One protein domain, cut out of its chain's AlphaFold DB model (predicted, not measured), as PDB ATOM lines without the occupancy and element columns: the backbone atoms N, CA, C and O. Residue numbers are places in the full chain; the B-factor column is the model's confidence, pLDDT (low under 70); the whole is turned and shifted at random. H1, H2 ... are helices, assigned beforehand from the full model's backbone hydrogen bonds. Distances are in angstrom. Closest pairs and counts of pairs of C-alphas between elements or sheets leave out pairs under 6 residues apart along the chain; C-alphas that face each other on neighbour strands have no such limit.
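What this domain is: This is residues 2 to 56 of the 223 residues of the protein "HD domain-containing protein" of Clostridium sp. OF13-4 (UniProt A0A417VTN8). Two small helical lobes, H1 with H2 and H3 with the longer H4, form the ends of an open shape with an empty middle. A long link joins them, and its residues 24 to 31 stand free. The printed part has 55 residues with four named helices, H1 to H4 in order, and no named strand: all helix. It is only just extended, close to loose, with a radius of gyration of the C-alphas of 15.2 A, and spans 40 by 25 by 14 A.

How they stand to each other: H1, residues 2 to 6, and H2, residues 13 to 18, only just touch, with 3 pairs of C-alphas within 8 A; the closest C-alphas, of Leu 5 and Ala 17, are 5.8 A apart. H3, residues 33 to 36, and H4, residues 42 to 54, are close but not clearly touching; their closest C-alphas, of Gly 34 and Leu 48, are 7.5 A apart. H2 and H3 are apart. Every O i to N i+4 pair is within hydrogen-bond range in H1 and H2, and 8 of 9 in H4; H3 is too short for such a pair.

Where its parts are: H1 begins at C-alpha 2 (4.555, -27.840, -171.462). H4, 18.7 A long, ends at C-alpha 54 (15.651, -19.240, -137.862).

The domain as a whole: The C-alphas farthest apart, of Pro 21 and Pro 56, are 40.5 A apart. The link from H2 to H3 is long. The printed part has no cut, and no printed residue is under 70 in pLDDT.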
ATOM      1  N   ILE A   2       5.739 -27.464-172.263       75.75
ATOM      2  CA  ILE A   2       4.555 -27.840-171.462       75.75
ATOM      3  C   ILE A   2       3.926 -29.161-171.936       75.75
ATOM      4  O   ILE A   2       3.726 -30.050-171.125       75.75
ATOM      5  N   GLU A   3       3.724 -29.355-173.243       80.06
ATOM      6  CA  GLU A   3       3.177 -30.617-173.780       80.06
ATOM      7  C   GLU A   3       4.024 -31.851-173.435       80.06
ATOM      8  O   GLU A   3       3.476 -32.905-173.140       80.06
ATOM      9  N   LYS A   4       5.356 -31.717-173.404       75.88
ATOM     10  CA  LYS A   4       6.269 -32.816-173.049       75.88
ATOM     11  C   LYS A   4       6.224 -33.146-171.556       75.88
ATOM     12  O   LYS A   4       6.291 -34.314-171.190       75.88
ATOM     13  N   LEU A   5       6.068 -32.126-170.705       79.50
ATOM     14  CA  LEU A   5       5.849 -32.314-169.268       79.50
ATOM     15  C   LEU A   5       4.504 -33.003-169.000       79.50
ATOM     16  O   LEU A   5       4.439 -33.893-168.163       79.50
ATOM     17  N   LEU A   6       3.453 -32.631-169.740       82.44
ATOM     18  CA  LEU A   6       2.117 -33.228-169.614       82.44
ATOM     19  C   LEU A   6       2.037 -34.672-170.135       82.44
ATOM     20  O   LEU A   6       1.150 -35.413-169.726       82.44
ATOM     21  N   GLN A   7       2.939 -35.067-171.036       84.56
ATOM     22  CA  GLN A   7       3.041 -36.431-171.573       84.56
ATOM     23  C   GLN A   7       3.962 -37.341-170.746       84.56
ATOM     24  O   GLN A   7       4.083 -38.524-171.061       84.56
ATOM     25  N   HIS A   8       4.639 -36.806-169.724       87.19
ATOM     26  CA  HIS A   8       5.537 -37.581-168.873       87.19
ATOM     27  C   HIS A   8       4.751 -38.558-167.993       87.19
ATOM     28  O   HIS A   8       3.749 -38.188-167.387       87.19
ATOM     29  N   ASP A   9       5.228 -39.795-167.883       89.62
ATOM     30  CA  ASP A   9       4.546 -40.881-167.162       89.62
ATOM     31  C   ASP A   9       4.749 -40.844-165.636       89.62
ATOM     32  O   ASP A   9       4.229 -41.687-164.907       89.62
ATOM     33  N   GLY A  10       5.508 -39.861-165.146       86.94
ATOM     34  CA  GLY A  10       5.819 -39.684-163.730       86.94
ATOM     35  C   GLY A  10       7.075 -40.424-163.266       86.94
ATOM     36  O   GLY A  10       7.517 -40.202-162.138       86.94
ATOM     37  N   THR A  11       7.711 -41.234-164.118       91.62
ATOM     38  CA  THR A  11       8.964 -41.918-163.782       91.62
ATOM     39  C   THR A  11      10.035 -40.891-163.408       91.62
ATOM     40  O   THR A  11      10.294 -39.951-164.156       91.62
ATOM     41  N   MET A  12      10.656 -41.041-162.231       87.94
ATOM     42  CA  MET A  12      11.630 -40.081-161.678       87.94
ATOM     43  C   MET A  12      11.086 -38.645-161.495       87.94
ATOM     44  O   MET A  12      11.863 -37.690-161.427       87.94
ATOM     45  N   GLY A  13       9.762 -38.470-161.416       86.88
ATOM     46  CA  GLY A  13       9.108 -37.183-161.169       86.88
ATOM     47  C   GLY A  13       9.502 -36.080-162.162       86.88
ATOM     48  O   GLY A  13       9.812 -36.338-163.328       86.88
ATOM     49  N   LEU A  14       9.521 -34.828-161.686       84.12
ATOM     50  CA  LEU A  14       9.922 -33.671-162.497       84.12
ATOM     51  C   LEU A  14      11.370 -33.786-162.997       84.12
ATOM     52  O   LEU A  14      11.676 -33.305-164.086       84.12
ATOM     53  N   LYS A  15      12.256 -34.453-162.246       85.06
ATOM     54  CA  LYS A  15      13.637 -34.707-162.677       85.06
ATOM     55  C   LYS A  15      13.663 -35.516-163.976       85.06
ATOM     56  O   LYS A  15      14.291 -35.077-164.936       85.06
ATOM     57  N   GLY A  16      12.934 -36.634-164.027       88.19
ATOM     58  CA  GLY A  16      12.805 -37.451-165.238       88.19
ATOM     59  C   GLY A  16      12.170 -36.680-166.394       88.19
ATOM     60  O   GLY A  16      12.663 -36.728-167.521       88.19
ATOM     61  N   ALA A  17      11.140 -35.880-166.104       86.75
ATOM     62  CA  ALA A  17      10.502 -35.031-167.105       86.75
ATOM     63  C   ALA A  17      11.496 -34.019-167.713       86.75
ATOM     64  O   ALA A  17      11.541 -33.847-168.928       86.75
ATOM     65  N   CYS A  18      12.340 -33.397-166.884       84.81
ATOM     66  CA  CYS A  18      13.350 -32.416-167.291       84.81
ATOM     67  C   CYS A  18      14.570 -33.017-168.015       84.81
ATOM     68  O   CYS A  18      15.337 -32.270-168.626       84.81
ATOM     69  N   GLU A  19      14.775 -34.335-167.959       86.88
ATOM     70  CA  GLU A  19      15.850 -35.042-168.670       86.88
ATOM     71  C   GLU A  19      15.495 -35.366-170.133       86.88
ATOM     72  O   GLU A  19      16.373 -35.743-170.913       86.88
ATOM     73  N   GLN A  20      14.239 -35.158-170.542       82.06
ATOM     74  CA  GLN A  20      13.792 -35.416-171.909       82.06
ATOM     75  C   GLN A  20      14.504 -34.524-172.954       82.06
ATOM     76  O   GLN A  20      14.688 -33.316-172.745       82.06
ATOM     77  N   PRO A  21      14.828 -35.062-174.149       81.31
ATOM     78  CA  PRO A  21      15.443 -34.291-175.226       81.31
ATOM     79  C   PRO A  21      14.633 -33.047-175.624       81.31
ATOM     80  O   PRO A  21      13.425 -33.102-175.885       81.31
ATOM     81  N   GLY A  22      15.318 -31.907-175.730       81.62
ATOM     82  CA  GLY A  22      14.730 -30.627-176.140       81.62
ATOM     83  C   GLY A  22      14.129 -29.791-175.006       81.62
ATOM     84  O   GLY A  22      13.561 -28.736-175.286       81.62
ATOM     85  N   ILE A  23      14.257 -30.216-173.744       82.44
ATOM     86  CA  ILE A  23      14.045 -29.332-172.594       82.44
ATOM     87  C   ILE A  23      15.368 -28.641-172.259       82.44
ATOM     88  O   ILE A  23      16.371 -29.278-171.935       82.44
ATOM     89  N   ARG A  24      15.376 -27.308-172.359       84.44
ATOM     90  CA  ARG A  24      16.517 -26.492-171.938       84.44
ATOM     91  C   ARG A  24      16.532 -26.409-170.416       84.44
ATOM     92  O   ARG A  24      15.548 -25.983-169.818       84.44
ATOM     93  N   ARG A  25      17.666 -26.764-169.818       82.88
ATOM     94  CA  ARG A  25      17.935 -26.627-168.384       82.88
ATOM     95  C   ARG A  25      18.930 -25.497-168.172       82.88
ATOM     96  O   ARG A  25      19.883 -25.364-168.940       82.88
ATOM     97  N   ILE A  26      18.677 -24.679-167.163       86.12
ATOM     98  CA  ILE A  26      19.578 -23.617-166.731       86.12
ATOM     99  C   ILE A  26      19.860 -23.900-165.264       86.12
ATOM    100  O   ILE A  26      18.926 -24.045-164.481       86.12
ATOM    101  N   PHE A  27      21.138 -24.025-164.928       83.75
ATOM    102  CA  PHE A  27      21.561 -24.091-163.541       83.75
ATOM    103  C   PHE A  27      21.599 -22.664-163.017       83.75
ATOM    104  O   PHE A  27      22.285 -21.810-163.578       83.75
ATOM    105  N   LEU A  28      20.780 -22.415-162.006       85.25
ATOM    106  CA  LEU A  28      20.797 -21.187-161.238       85.25
ATOM    107  C   LEU A  28      21.265 -21.587-159.856       85.25
ATOM    108  O   LEU A  28      20.579 -22.346-159.171       85.25
ATOM    109  N   ASP A  29      22.438 -21.104-159.477       84.56
ATOM    110  CA  ASP A  29      22.816 -21.156-158.080       84.56
ATOM    111  C   ASP A  29      21.836 -20.252-157.304       84.56
ATOM    112  O   ASP A  29      21.269 -19.303-157.859       84.56
ATOM    113  N   VAL A  30      21.568 -20.569-156.042       86.62
ATOM    114  CA  VAL A  30      20.771 -19.727-155.144       86.62
ATOM    115  C   VAL A  30      21.384 -19.798-153.748       86.62
ATOM    116  O   VAL A  30      21.900 -20.851-153.368       86.62
ATOM    117  N   PRO A  31      21.338 -18.714-152.958       85.81
ATOM    118  CA  PRO A  31      21.904 -18.712-151.617       85.81
ATOM    119  C   PRO A  31      20.932 -19.286-150.576       85.81
ATOM    120  O   PRO A  31      21.302 -19.358-149.411       85.81
ATOM    121  N   ASP A  32      19.709 -19.659-150.979       84.81
ATOM    122  CA  ASP A  32      18.647 -20.158-150.103       84.81
ATOM    123  C   ASP A  32      18.839 -21.662-149.827       84.81
ATOM    124  O   ASP A  32      18.516 -22.481-150.692       84.81
ATOM    125  N   PRO A  33      19.331 -22.069-148.638       82.25
ATOM    126  CA  PRO A  33      19.482 -23.485-148.305       82.25
ATOM    127  C   PRO A  33      18.130 -24.210-148.199       82.25
ATOM    128  O   PRO A  33      18.093 -25.438-148.266       82.25
ATOM    129  N   GLY A  34      17.023 -23.466-148.080       83.94
ATOM    130  CA  GLY A  34      15.651 -23.961-148.090       83.94
ATOM    131  C   GLY A  34      15.319 -24.802-149.318       83.94
ATOM    132  O   GLY A  34      14.534 -25.740-149.217       83.94
ATOM    133  N   CYS A  35      15.962 -24.536-150.461       85.62
ATOM    134  CA  CYS A  35      15.731 -25.299-151.688       85.62
ATOM    135  C   CYS A  35      16.198 -26.763-151.611       85.62
ATOM    136  O   CYS A  35      15.864 -27.546-152.496       85.62
ATOM    137  N   ALA A  36      16.997 -27.118-150.599       86.19
ATOM    138  CA  ALA A  36      17.488 -28.474-150.369       86.19
ATOM    139  C   ALA A  36      16.667 -29.253-149.326       86.19
ATOM    140  O   ALA A  36      16.964 -30.421-149.079       86.19
ATOM    141  N   PHE A  37      15.680 -28.621-148.682       87.94
ATOM    142  CA  PHE A  37      14.804 -29.295-147.728       87.94
ATOM    143  C   PHE A  37      13.593 -29.902-148.437       87.94
ATOM    144  O   PHE A  37      12.906 -29.220-149.196       87.94
ATOM    145  N   ASP A  38      13.293 -31.152-148.096       88.62
ATOM    146  CA  ASP A  38      12.041 -31.818-148.452       88.62
ATOM    147  C   ASP A  38      11.012 -31.710-147.310       88.62
ATOM    148  O   ASP A  38      11.305 -31.258-146.198       88.62
ATOM    149  N   ALA A  39       9.775 -32.114-147.591       92.25
ATOM    150  CA  ALA A  39       8.690 -32.201-146.613       92.25
ATOM    151  C   ALA A  39       7.895 -33.512-146.762       92.25
ATOM    152  O   ALA A  39       6.711 -33.565-146.425       92.25
ATOM    153  N   ASP A  40       8.548 -34.558-147.277       92.38
ATOM    154  CA  ASP A  40       7.918 -35.842-147.599       92.38
ATOM    155  C   ASP A  40       7.611 -36.662-146.338       92.38
ATOM    156  O   ASP A  40       6.630 -37.409-146.281       92.38
ATOM    157  N   THR A  41       8.419 -36.492-145.290       95.12
ATOM    158  CA  THR A  41       8.219 -37.105-143.976       95.12
ATOM    159  C   THR A  41       7.931 -36.070-142.889       95.12
ATOM    160  O   THR A  41       8.302 -34.897-142.971       95.12
ATOM    161  N   GLN A  42       7.315 -36.520-141.791       95.19
ATOM    162  CA  GLN A  42       7.087 -35.681-140.609       95.19
ATOM    163  C   GLN A  42       8.398 -35.122-140.026       95.19
ATOM    164  O   GLN A  42       8.412 -34.011-139.492       95.19
ATOM    165  N   GLU A  43       9.489 -35.889-140.106       95.69
ATOM    166  CA  GLU A  43      10.804 -35.466-139.627       95.69
ATOM    167  C   GLU A  43      11.384 -34.346-140.503       95.69
ATOM    168  O   GLU A  43      11.847 -33.333-139.978       95.69
ATOM    169  N   GLU A  44      11.319 -34.489-141.827       94.81
ATOM    170  CA  GLU A  44      11.770 -33.466-142.780       94.81
ATOM    171  C   GLU A  44      10.935 -32.191-142.675       94.81
ATOM    172  O   GLU A  44      11.491 -31.097-142.560       94.81
ATOM    173  N   PHE A  45       9.612 -32.322-142.564       93.38
ATOM    174  CA  PHE A  45       8.736 -31.181-142.324       93.38
ATOM    175  C   PHE A  45       9.099 -30.445-141.027       93.38
ATOM    176  O   PHE A  45       9.095 -29.213-140.981       93.38
ATOM    177  N   GLN A  46       9.456 -31.171-139.964       94.56
ATOM    178  CA  GLN A  46       9.890 -30.543-138.718       94.56
ATOM    179  C   GLN A  46      11.224 -29.798-138.887       94.56
ATOM    180  O   GLN A  46      11.337 -28.665-138.417       94.56
ATOM    181  N   LYS A  47      12.191 -30.366-139.622       91.94
ATOM    182  CA  LYS A  47      13.449 -29.681-139.976       91.94
ATOM    183  C   LYS A  47      13.188 -28.393-140.761       91.94
ATOM    184  O   LYS A  47      13.745 -27.356-140.406       91.94
ATOM    185  N   LEU A  48      12.298 -28.434-141.755       92.38
ATOM    186  CA  LEU A  48      11.918 -27.262-142.550       92.38
ATOM    187  C   LEU A  48      11.277 -26.170-141.679       92.38
ATOM    188  O   LEU A  48      11.607 -24.994-141.811       92.38
ATOM    189  N   ARG A  49      10.408 -26.541-140.731       93.12
ATOM    190  CA  ARG A  49       9.814 -25.584-139.779       93.12
ATOM    191  C   ARG A  49      10.847 -24.939-138.865       93.12
ATOM    192  O   ARG A  49      10.733 -23.753-138.557       93.12
ATOM    193  N   ASP A  50      11.814 -25.712-138.388       92.06
ATOM    194  CA  ASP A  50      12.867 -25.194-137.517       92.06
ATOM    195  C   ASP A  50      13.861 -24.316-138.282       92.06
ATOM    196  O   ASP A  50      14.369 -23.347-137.714       92.06
ATOM    197  N   TRP A  51      14.084 -24.602-139.566       90.06
ATOM    198  CA  TRP A  51      14.810 -23.723-140.477       90.06
ATOM    199  C   TRP A  51      14.061 -22.403-140.712       90.06
ATOM    200  O   TRP A  51      14.616 -21.339-140.447       90.06
ATOM    201  N   GLU A  52      12.778 -22.452-141.084       91.62
ATOM    202  CA  GLU A  52      11.968 -21.251-141.355       91.62
ATOM    203  C   GLU A  52      11.880 -20.326-140.126       91.62
ATOM    204  O   GLU A  52      11.928 -19.105-140.244       91.62
ATOM    205  N   ARG A  53      11.842 -20.891-138.910       92.62
ATOM    206  CA  ARG A  53      11.893 -20.113-137.656       92.62
ATOM    207  C   ARG A  53      13.196 -19.335-137.465       92.62
ATOM    208  O   ARG A  53      13.181 -18.304-136.797       92.62
ATOM    209  N   LYS A  54      14.314 -19.846-137.984       91.62
ATOM    210  CA  LYS A  54      15.651 -19.240-137.862       91.62
ATOM    211  C   LYS A  54      15.978 -18.313-139.030       91.62
ATOM    212  O   LYS A  54      16.751 -17.381-138.848       91.62
ATOM    213  N   ARG A  55      15.326 -18.511-140.180       92.81
ATOM    214  CA  ARG A  55      15.498 -17.741-141.421       92.81
ATOM    215  C   ARG A  55      15.585 -16.214-141.252       92.81
ATOM    216  O   ARG A  55      16.414 -15.612-141.939       92.81
ATOM    217  N   PRO A  56      14.824 -15.557-140.345       96.88
ATOM    218  CA  PRO A  56      14.924 -14.109-140.161       96.88
ATOM    219  C   PRO A  56      16.318 -13.595-139.789       96.88
ATOM    220  O   PRO A  56      16.588 -12.416-140.017       96.88
TER     221      PRO A  56